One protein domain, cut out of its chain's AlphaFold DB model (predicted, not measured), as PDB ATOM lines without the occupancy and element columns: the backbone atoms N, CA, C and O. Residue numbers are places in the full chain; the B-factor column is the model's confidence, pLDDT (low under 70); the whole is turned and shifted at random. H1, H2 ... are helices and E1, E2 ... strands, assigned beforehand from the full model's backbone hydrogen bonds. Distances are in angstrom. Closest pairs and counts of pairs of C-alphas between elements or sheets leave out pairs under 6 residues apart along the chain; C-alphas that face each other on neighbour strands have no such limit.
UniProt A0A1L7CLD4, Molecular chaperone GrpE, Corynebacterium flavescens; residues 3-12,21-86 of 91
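What this domain is: This is residues 3 to 12 and 21 to 86 of the 91 residues of the protein "Molecular chaperone GrpE" of Corynebacterium flavescens (UniProt A0A1L7CLD4). A small two-stranded hairpin, E1 and E2, forms the middle, with the short helices H2 and H3 packed at one side and the long helix H4 leading away from the other. H4 makes much of the longest axis, its far end at residues 81 to 84 sticking out with residues 85 and 86, and the short H1 is near H4. The printed part has 76 residues, with four named helices and two named strands in the order H1 H2 H3 E1 E2 H4; the sheet E1 - E2 is antiparallel and the class is mixed, helices and strands. It is only just loose, close to compact, with a radius of gyration of the C-alphas of 13.8 A and spans of 45 by 22 by 21 A.

Where its parts are: H1, residues 3 to 8, begins with C-alpha 3 at (-26.336, -14.080, -34.086). H2 is residues 26 to 29 and H3 residues 37 to 44, 10.6 A long. E1, residues 51 to 55, spans 12.4 A from C-alpha 51 at (-30.874, -26.425, -54.989), and E2, residues 60 to 64, spans 13.3 A. H4, residues 66 to 84, runs 27.2 A to C-alpha 84 at (-13.125, -10.510, -37.027).

How they stand to each other: E1 and E2 are a hairpin, antiparallel at 151 degrees, with N 51 and O 64 at 2.8 A and N 62 and O 53 at 2.8 A, within hydrogen-bond range. The closest C-alphas of H2 and E2, Ser 26 and Trp 61, are 5.1 A apart. H2 and H3 touch, closest at the C-alphas of Ile 29 and Ala 39, 5.2 A. The closest C-alphas of H3 and E1, Met 40 and Ile 52, are 7.6 A apart. Those of E1 and H4, Ala 51 and Asp 66, are 5.2 A apart. H1 and H4 are close but not clearly touching, about perpendicular at 80 degrees, with the C-alphas of Gly 3 and Phe 79 closest at 7.1 A. H3 and H4 are apart. Every O i to N i+4 pair is within hydrogen-bond range in H1, H3 and H4; H2 is too short for one.

The domain as a whole: The C-alphas of Asp 38 and Asp 86, the two farthest apart, are 44.5 A apart. Residues 13 to 20 are not printed, and C-alphas 12 and 21 are 10.4 A apart across the cut. Of the links printed whole, none is long. The mean pLDDT of the printed part is 88.3, and residues 3 to 8 are under 70.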
ATOM      1  N   GLY A   3     -27.568 -13.714 -33.380       58.12
ATOM      2  CA  GLY A   3     -26.336 -14.080 -34.086       58.12
ATOM      3  C   GLY A   3     -25.464 -15.144 -33.399       58.12
ATOM      4  O   GLY A   3     -25.025 -16.081 -34.057       58.12
ATOM      5  N   GLN A   4     -25.255 -15.073 -32.076       56.34
ATOM      6  CA  GLN A   4     -24.499 -16.117 -31.355       56.34
ATOM      7  C   GLN A   4     -25.255 -17.452 -31.285       56.34
ATOM      8  O   GLN A   4     -24.655 -18.500 -31.505       56.34
ATOM      9  N   GLU A   5     -26.569 -17.433 -31.028       55.75
ATOM     10  CA  GLU A   5     -27.362 -18.669 -30.938       55.75
ATOM     11  C   GLU A   5     -27.469 -19.399 -32.282       55.75
ATOM     12  O   GLU A   5     -27.580 -20.623 -32.297       55.75
ATOM     13  N   LEU A   6     -27.442 -18.675 -33.403       59.28
ATOM     14  CA  LEU A   6     -27.501 -19.258 -34.744       59.28
ATOM     15  C   LEU A   6     -26.170 -19.908 -35.159       59.28
ATOM     16  O   LEU A   6     -26.195 -20.939 -35.823       59.28
ATOM     17  N   PHE A   7     -25.033 -19.379 -34.691       62.47
ATOM     18  CA  PHE A   7     -23.717 -20.008 -34.869       62.47
ATOM     19  C   PHE A   7     -23.516 -21.219 -33.944       62.47
ATOM     20  O   PHE A   7     -22.941 -22.228 -34.342       62.47
ATOM     21  N   GLU A   8     -24.023 -21.156 -32.709       65.00
ATOM     22  CA  GLU A   8     -24.017 -22.304 -31.787       65.00
ATOM     23  C   GLU A   8     -25.027 -23.392 -32.195       65.00
ATOM     24  O   GLU A   8     -24.893 -24.564 -31.818       65.00
ATOM     25  N   HIS A   9     -26.051 -23.021 -32.966       75.81
ATOM     26  CA  HIS A   9     -27.103 -23.915 -33.435       75.81
ATOM     27  C   HIS A   9     -27.380 -23.726 -34.934       75.81
ATOM     28  O   HIS A   9     -28.475 -23.282 -35.294       75.81
ATOM     29  N   PRO A  10     -26.460 -24.148 -35.819       71.94
ATOM     30  CA  PRO A  10     -26.596 -23.966 -37.269       71.94
ATOM     31  C   PRO A  10     -27.870 -24.618 -37.840       71.94
ATOM     32  O   PRO A  10     -28.491 -24.105 -38.766       71.94
ATOM     33  N   HIS A  11     -28.386 -25.664 -37.187       79.50
ATOM     34  CA  HIS A  11     -29.680 -26.270 -37.523       79.50
ATOM     35  C   HIS A  11     -30.890 -25.329 -37.366       79.50
ATOM     36  O   HIS A  11     -31.936 -25.568 -37.972       79.50
ATOM     37  N   ARG A  12     -30.803 -24.294 -36.519       80.75
ATOM     38  CA  ARG A  12     -31.883 -23.309 -36.352       80.75
ATOM     39  C   ARG A  12     -31.950 -22.344 -37.531       80.75
ATOM     40  O   ARG A  12     -33.066 -21.994 -37.906       80.75
ATOM     41  N   ALA A  21     -32.248 -29.770 -43.891       93.62
ATOM     42  CA  ALA A  21     -31.085 -30.629 -43.711       93.62
ATOM     43  C   ALA A  21     -31.429 -32.082 -44.055       93.62
ATOM     44  O   ALA A  21     -32.350 -32.674 -43.485       93.62
ATOM     45  N   LEU A  22     -30.651 -32.682 -44.948       93.69
ATOM     46  CA  LEU A  22     -30.822 -34.050 -45.420       93.69
ATOM     47  C   LEU A  22     -30.132 -35.037 -44.470       93.69
ATOM     48  O   LEU A  22     -29.271 -35.803 -44.888       93.69
ATOM     49  N   THR A  23     -30.469 -35.025 -43.179       90.75
ATOM     50  CA  THR A  23     -29.709 -35.746 -42.133       90.75
ATOM     51  C   THR A  23     -29.513 -37.237 -42.411       90.75
ATOM     52  O   THR A  23     -28.441 -37.777 -42.156       90.75
ATOM     53  N   GLU A  24     -30.522 -37.916 -42.960       89.75
ATOM     54  CA  GLU A  24     -30.424 -39.343 -43.301       89.75
ATOM     55  C   GLU A  24     -29.721 -39.570 -44.650       89.75
ATOM     56  O   GLU A  24     -28.876 -40.461 -44.780       89.75
ATOM     57  N   LEU A  25     -30.032 -38.736 -45.648       92.00
ATOM     58  CA  LEU A  25     -29.485 -38.846 -47.003       92.00
ATOM     59  C   LEU A  25     -28.036 -38.364 -47.104       92.00
ATOM     60  O   LEU A  25     -27.321 -38.857 -47.964       92.00
ATOM     61  N   SER A  26     -27.559 -37.498 -46.208       92.25
ATOM     62  CA  SER A  26     -26.197 -36.942 -46.252       92.25
ATOM     63  C   SER A  26     -25.135 -38.039 -46.254       92.25
ATOM     64  O   SER A  26     -24.221 -38.020 -47.069       92.25
ATOM     65  N   SER A  27     -25.314 -39.068 -45.422       91.81
ATOM     66  CA  SER A  27     -24.425 -40.239 -45.391       91.81
ATOM     67  C   SER A  27     -24.469 -41.089 -46.668       91.81
ATOM     68  O   SER A  27     -23.503 -41.781 -46.985       91.81
ATOM     69  N   ARG A  28     -25.593 -41.055 -47.394       94.12
ATOM     70  CA  ARG A  28     -25.799 -41.790 -48.650       94.12
ATOM     71  C   ARG A  28     -25.282 -41.018 -49.857       94.12
ATOM     72  O   ARG A  28     -24.786 -41.657 -50.783       94.12
ATOM     73  N   ILE A  29     -25.413 -39.690 -49.837       94.31
ATOM     74  CA  ILE A  29     -24.831 -38.781 -50.827       94.31
ATOM     75  C   ILE A  29     -23.307 -38.803 -50.685       94.31
ATOM     76  O   ILE A  29     -22.607 -38.968 -51.675       94.31
ATOM     77  N   GLY A  30     -22.786 -38.769 -49.458       91.94
ATOM     78  CA  GLY A  30     -21.361 -38.945 -49.201       91.94
ATOM     79  C   GLY A  30     -20.560 -37.657 -49.378       91.94
ATOM     80  O   GLY A  30     -21.017 -36.582 -49.000       91.94
ATOM     81  N   ASN A  31     -19.332 -37.782 -49.878       91.88
ATOM     82  CA  ASN A  31     -18.372 -36.680 -49.940       91.88
ATOM     83  C   ASN A  31     -18.766 -35.669 -51.042       91.88
ATOM     84  O   ASN A  31     -19.035 -36.108 -52.157       91.88
ATOM     85  N   PRO A  32     -18.751 -34.346 -50.789       93.31
ATOM     86  CA  PRO A  32     -18.962 -33.326 -51.826       93.31
ATOM     87  C   PRO A  32     -18.004 -33.401 -53.029       93.31
ATOM     88  O   PRO A  32     -18.380 -32.977 -54.119       93.31
ATOM     89  N   GLU A  33     -16.801 -33.962 -52.880       92.75
ATOM     90  CA  GLU A  33     -15.857 -34.178 -53.990       92.75
ATOM     91  C   GLU A  33     -16.240 -35.355 -54.906       92.75
ATOM     92  O   GLU A  33     -15.824 -35.391 -56.065       92.75
ATOM     93  N   ASP A  34     -17.009 -36.321 -54.395       93.62
ATOM     94  CA  ASP A  34     -17.478 -37.500 -55.136       93.62
ATOM     95  C   ASP A  34     -18.879 -37.910 -54.643       93.62
ATOM     96  O   ASP A  34     -19.035 -38.914 -53.936       93.62
ATOM     97  N   PRO A  35     -19.905 -37.086 -54.932       93.69
ATOM     98  CA  PRO A  35     -21.233 -37.306 -54.402       93.69
ATOM     99  C   PRO A  35     -21.966 -38.400 -55.180       93.69
ATOM    100  O   PRO A  35     -21.900 -38.514 -56.406       93.69
ATOM    101  N   ASN A  36     -22.742 -39.195 -54.455       95.19
ATOM    102  CA  ASN A  36     -23.614 -40.201 -55.033       95.19
ATOM    103  C   ASN A  36     -24.851 -39.544 -55.665       95.19
ATOM    104  O   ASN A  36     -25.821 -39.218 -54.975       95.19
ATOM    105  N   MET A  37     -24.820 -39.409 -56.992       93.69
ATOM    106  CA  MET A  37     -25.871 -38.762 -57.782       93.69
ATOM    107  C   MET A  37     -27.256 -39.391 -57.594       93.69
ATOM    108  O   MET A  37     -28.235 -38.655 -57.514       93.69
ATOM    109  N   ASP A  38     -27.356 -40.715 -57.433       94.31
ATOM    110  CA  ASP A  38     -28.650 -41.385 -57.230       94.31
ATOM    111  C   ASP A  38     -29.321 -40.918 -55.925       94.31
ATOM    112  O   ASP A  38     -30.538 -40.749 -55.851       94.31
ATOM    113  N   ALA A  39     -28.524 -40.684 -54.876       93.38
ATOM    114  CA  ALA A  39     -29.024 -40.181 -53.599       93.38
ATOM    115  C   ALA A  39     -29.374 -38.682 -53.660       93.38
ATOM    116  O   ALA A  39     -30.282 -38.243 -52.952       93.38
ATOM    117  N   MET A  40     -28.692 -37.906 -54.509       93.00
ATOM    118  CA  MET A  40     -29.036 -36.500 -54.761       93.00
ATOM    119  C   MET A  40     -30.346 -36.376 -55.547       93.00
ATOM    120  O   MET A  40     -31.199 -35.567 -55.190       93.00
ATOM    121  N   GLU A  41     -30.547 -37.211 -56.569       93.38
ATOM    122  CA  GLU A  41     -31.815 -37.269 -57.307       93.38
ATOM    123  C   GLU A  41     -32.980 -37.670 -56.390       93.38
ATOM    124  O   GLU A  41     -34.066 -37.101 -56.487       93.38
ATOM    125  N   GLU A  42     -32.756 -38.599 -55.453       93.19
ATOM    126  CA  GLU A  42     -33.749 -38.952 -54.432       93.19
ATOM    127  C   GLU A  42     -34.105 -37.761 -53.532       93.19
ATOM    128  O   GLU A  42     -35.285 -37.549 -53.242       93.19
ATOM    129  N   ALA A  43     -33.112 -36.969 -53.117       90.81
ATOM    130  CA  ALA A  43     -33.341 -35.781 -52.297       90.81
ATOM    131  C   ALA A  43     -34.222 -34.744 -53.015       90.81
ATOM    132  O   ALA A  43     -35.116 -34.163 -52.399       90.81
ATOM    133  N   LEU A  44     -34.018 -34.572 -54.322       92.88
ATOM    134  CA  LEU A  44     -34.753 -33.620 -55.159       92.88
ATOM    135  C   LEU A  44     -36.062 -34.182 -55.734       92.88
ATOM    136  O   LEU A  44     -36.805 -33.463 -56.399       92.88
ATOM    137  N   ALA A  45     -36.403 -35.448 -55.473       91.62
ATOM    138  CA  ALA A  45     -37.551 -36.108 -56.100       91.62
ATOM    139  C   ALA A  45     -38.900 -35.405 -55.840       91.62
ATOM    140  O   ALA A  45     -39.805 -35.486 -56.673       91.62
ATOM    141  N   ASN A  46     -39.042 -34.734 -54.691       85.56
ATOM    142  CA  ASN A  46     -40.258 -33.999 -54.322       85.56
ATOM    143  C   ASN A  46     -40.182 -32.490 -54.604       85.56
ATOM    144  O   ASN A  46     -41.233 -31.853 -54.650       85.56
ATOM    145  N   SER A  47     -38.975 -31.959 -54.808       89.19
ATOM    146  CA  SER A  47     -38.696 -30.539 -55.042       89.19
ATOM    147  C   SER A  47     -37.576 -30.395 -56.086       89.19
ATOM    148  O   SER A  47     -36.445 -30.057 -55.743       89.19
ATOM    149  N   PRO A  48     -37.833 -30.718 -57.365       89.88
ATOM    150  CA  PRO A  48     -36.805 -30.698 -58.411       89.88
ATOM    151  C   PRO A  48     -36.267 -29.294 -58.730       89.88
ATOM    152  O   PRO A  48     -35.245 -29.167 -59.400       89.88
ATOM    153  N   GLU A  49     -36.982 -28.253 -58.313       91.44
ATOM    154  CA  GLU A  49     -36.576 -26.853 -58.406       91.44
ATOM    155  C   GLU A  49     -35.619 -26.407 -57.295       91.44
ATOM    156  O   GLU A  49     -35.001 -25.351 -57.438       91.44
ATOM    157  N   ASP A  50     -35.508 -27.176 -56.208       94.56
ATOM    158  CA  ASP A  50     -34.627 -26.833 -55.100       94.56
ATOM    159  C   ASP A  50     -33.165 -27.055 -55.497       94.56
ATOM    160  O   ASP A  50     -32.799 -27.996 -56.209       94.56
ATOM    161  N   ALA A  51     -32.300 -26.188 -54.986       94.69
ATOM    162  CA  ALA A  51     -30.874 -26.425 -54.989       94.69
ATOM    163  C   ALA A  51     -30.525 -27.470 -53.920       94.69
ATOM    164  O   ALA A  51     -31.201 -27.625 -52.896       94.69
ATOM    165  N   ILE A  52     -29.440 -28.198 -54.165       94.94
ATOM    166  CA  ILE A  52     -28.821 -29.104 -53.203       94.94
ATOM    167  C   ILE A  52     -27.347 -28.736 -53.089       94.94
ATOM    168  O   ILE A  52     -26.654 -28.591 -54.094       94.94
ATOM    169  N   THR A  53     -26.872 -28.569 -51.862       95.69
ATOM    170  CA  THR A  53     -25.475 -28.222 -51.593       95.69
ATOM    171  C   THR A  53     -25.006 -28.849 -50.289       95.69
ATOM    172  O   THR A  53     -25.793 -29.447 -49.550       95.69
ATOM    173  N   PHE A  54     -23.712 -28.736 -50.024       95.38
ATOM    174  CA  PHE A  54     -23.075 -29.237 -48.821       95.38
ATOM    175  C   PHE A  54     -22.731 -28.078 -47.883       95.38
ATOM    176  O   PHE A  54     -22.101 -27.106 -48.292       95.38
ATOM    177  N   ASP A  55     -23.161 -28.184 -46.630       94.00
ATOM    178  CA  ASP A  55     -22.861 -27.230 -45.568       94.00
ATOM    179  C   ASP A  55     -21.677 -27.743 -44.734       94.00
ATOM    180  O   ASP A  55     -21.831 -28.617 -43.873       94.00
ATOM    181  N   GLU A  56     -20.498 -27.175 -44.994       90.00
ATOM    182  CA  GLU A  56     -19.230 -27.566 -44.365       90.00
ATOM    183  C   GLU A  56     -19.210 -27.358 -42.842       90.00
ATOM    184  O   GLU A  56     -18.552 -28.123 -42.136       90.00
ATOM    185  N   ASP A  57     -19.954 -26.380 -42.312       87.06
ATOM    186  CA  ASP A  57     -19.976 -26.093 -40.868       87.06
ATOM    187  C   ASP A  57     -20.698 -27.191 -40.074       87.06
ATOM    188  O   ASP A  57     -20.462 -27.377 -38.876       87.06
ATOM    189  N   THR A  58     -21.606 -27.914 -40.735       89.06
ATOM    190  CA  THR A  58     -22.445 -28.946 -40.106       89.06
ATOM    191  C   THR A  58     -22.174 -30.358 -40.596       89.06
ATOM    192  O   THR A  58     -22.691 -31.298 -39.993       89.06
ATOM    193  N   ASP A  59     -21.361 -30.511 -41.646       91.50
ATOM    194  CA  ASP A  59     -21.084 -31.789 -42.314       91.50
ATOM    195  C   ASP A  59     -22.364 -32.448 -42.870       91.50
ATOM    196  O   ASP A  59     -22.562 -33.665 -42.798       91.50
ATOM    197  N   LEU A  60     -23.287 -31.631 -43.396       94.56
ATOM    198  CA  LEU A  60     -24.585 -32.081 -43.903       94.56
ATOM    199  C   LEU A  60     -24.858 -31.572 -45.313       94.56
ATOM    200  O   LEU A  60     -24.579 -30.431 -45.664       94.56
ATOM    201  N   TRP A  61     -25.518 -32.415 -46.100       96.19
ATOM    202  CA  TRP A  61     -26.185 -31.974 -47.314       96.19
ATOM    203  C   TRP A  61     -27.491 -31.272 -46.953       96.19
ATOM    204  O   TRP A  61     -28.248 -31.730 -46.089       96.19
ATOM    205  N   ILE A  62     -27.767 -30.169 -47.632       95.69
ATOM    206  CA  ILE A  62     -28.946 -29.333 -47.425       95.69
ATOM    207  C   ILE A  62     -29.654 -29.089 -48.756       95.69
ATOM    208  O   ILE A  62     -29.029 -29.117 -49.817       95.69
ATOM    209  N   THR A  63     -30.963 -28.855 -48.701       96.19
ATOM    210  CA  THR A  63     -31.774 -28.534 -49.879       96.19
ATOM    211  C   THR A  63     -32.777 -27.424 -49.594       96.19
ATOM    212  O   THR A  63     -33.249 -27.280 -48.462       96.19
ATOM    213  N   GLY A  64     -33.083 -26.631 -50.612       95.44
ATOM    214  CA  GLY A  64     -34.049 -25.541 -50.563       95.44
ATOM    215  C   GLY A  64     -33.881 -24.596 -51.755       95.44
ATOM    216  O   GLY A  64     -33.062 -24.864 -52.636       95.44
ATOM    217  N   PRO A  65     -34.615 -23.476 -51.789       95.62
ATOM    218  CA  PRO A  65     -34.483 -22.490 -52.854       95.62
ATOM    219  C   PRO A  65     -33.061 -21.921 -52.912       95.62
ATOM    220  O   PRO A  65     -32.512 -21.545 -51.878       95.62
ATOM    221  N   ASP A  66     -32.500 -21.802 -54.114       94.69
ATOM    222  CA  ASP A  66     -31.133 -21.309 -54.351       94.69
ATOM    223  C   ASP A  66     -30.871 -19.957 -53.659       94.69
ATOM    224  O   ASP A  66     -29.983 -19.844 -52.820       94.69
ATOM    225  N   GLU A  67     -31.760 -18.979 -53.873       94.69
ATOM    226  CA  GLU A  67     -31.691 -17.648 -53.244       94.69
ATOM    227  C   GLU A  67     -31.699 -17.704 -51.704       94.69
ATOM    228  O   GLU A  67     -31.104 -16.856 -51.039       94.69
ATOM    229  N   ALA A  68     -32.383 -18.690 -51.113       94.50
ATOM    230  CA  ALA A  68     -32.447 -18.843 -49.661       94.50
ATOM    231  C   ALA A  68     -31.161 -19.459 -49.096       94.50
ATOM    232  O   ALA A  68     -30.728 -19.081 -48.008       94.50
ATOM    233  N   ILE A  69     -30.552 -20.392 -49.836       94.44
ATOM    234  CA  ILE A  69     -29.257 -20.984 -49.491       94.44
ATOM    235  C   ILE A  69     -28.155 -19.925 -49.573       94.44
ATOM    236  O   ILE A  69     -27.373 -19.804 -48.631       94.44
ATOM    237  N   GLU A  70     -28.125 -19.135 -50.649       94.44
ATOM    238  CA  GLU A  70     -27.173 -18.027 -50.803       94.44
ATOM    239  C   GLU A  70     -27.309 -17.018 -49.658       94.44
ATOM    240  O   GLU A  70     -26.331 -16.738 -48.969       94.44
ATOM    241  N   ALA A  71     -28.533 -16.557 -49.367       92.38
ATOM    242  CA  ALA A  71     -28.773 -15.613 -48.277       92.38
ATOM    243  C   ALA A  71     -28.327 -16.153 -46.906       92.38
ATOM    244  O   ALA A  71     -27.778 -15.407 -46.098       92.38
ATOM    245  N   MET A  72     -28.524 -17.450 -46.642       91.69
ATOM    246  CA  MET A  72     -28.062 -18.073 -45.398       91.69
ATOM    247  C   MET A  72     -26.535 -18.023 -45.272       91.69
ATOM    248  O   MET A  72     -26.020 -17.717 -44.193       91.69
ATOM    249  N   PHE A  73     -25.806 -18.355 -46.341       91.44
ATOM    250  CA  PHE A  73     -24.345 -18.335 -46.315       91.44
ATOM    251  C   PHE A  73     -23.789 -16.912 -46.245       91.44
ATOM    252  O   PHE A  73     -22.860 -16.678 -45.469       91.44
ATOM    253  N   ASP A  74     -24.399 -15.959 -46.949       90.75
ATOM    254  CA  ASP A  74     -24.029 -14.542 -46.882       90.75
ATOM    255  C   ASP A  74     -24.176 -13.992 -45.454       90.75
ATOM    256  O   ASP A  74     -23.279 -13.317 -44.943       90.75
ATOM    257  N   ASP A  75     -25.269 -14.329 -44.763       88.06
ATOM    258  CA  ASP A  75     -25.488 -13.921 -43.372       88.06
ATOM    259  C   ASP A  75     -24.453 -14.536 -42.416       88.06
ATOM    260  O   ASP A  75     -23.993 -13.873 -41.477       88.06
ATOM    261  N   ARG A  76     -24.038 -15.789 -42.656       86.19
ATOM    262  CA  ARG A  76     -22.943 -16.420 -41.898       86.19
ATOM    263  C   ARG A  76     -21.615 -15.716 -42.143       86.19
ATOM    264  O   ARG A  76     -20.901 -15.430 -41.179       86.19
ATOM    265  N   GLU A  77     -21.282 -15.425 -43.398       88.06
ATOM    266  CA  GLU A  77     -20.038 -14.737 -43.746       88.06
ATOM    267  C   GLU A  77     -20.007 -13.327 -43.141       88.06
ATOM    268  O   GLU A  77     -19.023 -12.951 -42.499       88.06
ATOM    269  N   ALA A  78     -21.109 -12.578 -43.248       86.62
ATOM    270  CA  ALA A  78     -21.251 -11.253 -42.653       86.62
ATOM    271  C   ALA A  78     -21.084 -11.284 -41.125       86.62
ATOM    272  O   ALA A  78     -20.421 -10.415 -40.549       86.62
ATOM    273  N   PHE A  79     -21.630 -12.309 -40.463       82.81
ATOM    274  CA  PHE A  79     -21.457 -12.510 -39.028       82.81
ATOM    275  C   PHE A  79     -19.990 -12.768 -38.651       82.81
ATOM    276  O   PHE A  79     -19.463 -12.127 -37.736       82.81
ATOM    277  N   VAL A  80     -19.305 -13.671 -39.365       83.50
ATOM    278  CA  VAL A  80     -17.880 -13.967 -39.129       83.50
ATOM    279  C   VAL A  80     -17.016 -12.733 -39.383       83.50
ATOM    280  O   VAL A  80     -16.127 -12.436 -38.584       83.50
ATOM    281  N   ALA A  81     -17.293 -11.985 -40.452       86.56
ATOM    282  CA  ALA A  81     -16.586 -10.750 -40.769       86.56
ATOM    283  C   ALA A  81     -16.728  -9.710 -39.645       86.56
ATOM    284  O   ALA A  81     -15.725  -9.163 -39.190       86.56
ATOM    285  N   ALA A  82     -17.942  -9.499 -39.125       84.50
ATOM    286  CA  ALA A  82     -18.175  -8.586 -38.005       84.50
ATOM    287  C   ALA A  82     -17.405  -9.002 -36.736       84.50
ATOM    288  O   ALA A  82     -16.787  -8.155 -36.090       84.50
ATOM    289  N   LEU A  83     -17.357 -10.304 -36.421       82.94
ATOM    290  CA  LEU A  83     -16.557 -10.818 -35.302       82.94
ATOM    291  C   LEU A  83     -15.052 -10.582 -35.490       82.94
ATOM    292  O   LEU A  83     -14.362 -10.231 -34.532       82.94
ATOM    293  N   LEU A  84     -14.535 -10.769 -36.708       84.50
ATOM    294  CA  LEU A  84     -13.125 -10.510 -37.027       84.50
ATOM    295  C   LEU A  84     -12.767  -9.021 -36.912       84.50
ATOM    296  O   LEU A  84     -11.618  -8.692 -36.609       84.50
ATOM    297  N   GLU A  85     -13.740  -8.135 -37.122       89.00
ATOM    298  CA  GLU A  85     -13.590  -6.683 -37.012       89.00
ATOM    299  C   GLU A  85     -13.877  -6.124 -35.602       89.00
ATOM    300  O   GLU A  85     -13.803  -4.910 -35.409       89.00
ATOM    301  N   ASP A  86     -14.161  -6.979 -34.610       84.38
ATOM    302  CA  ASP A  86     -14.575  -6.587 -33.246       84.38
ATOM    303  C   ASP A  86     -15.830  -5.681 -33.241       84.38
ATOM    304  O   ASP A  86     -16.019  -4.820 -32.377       84.38
TER     305      ASP A  86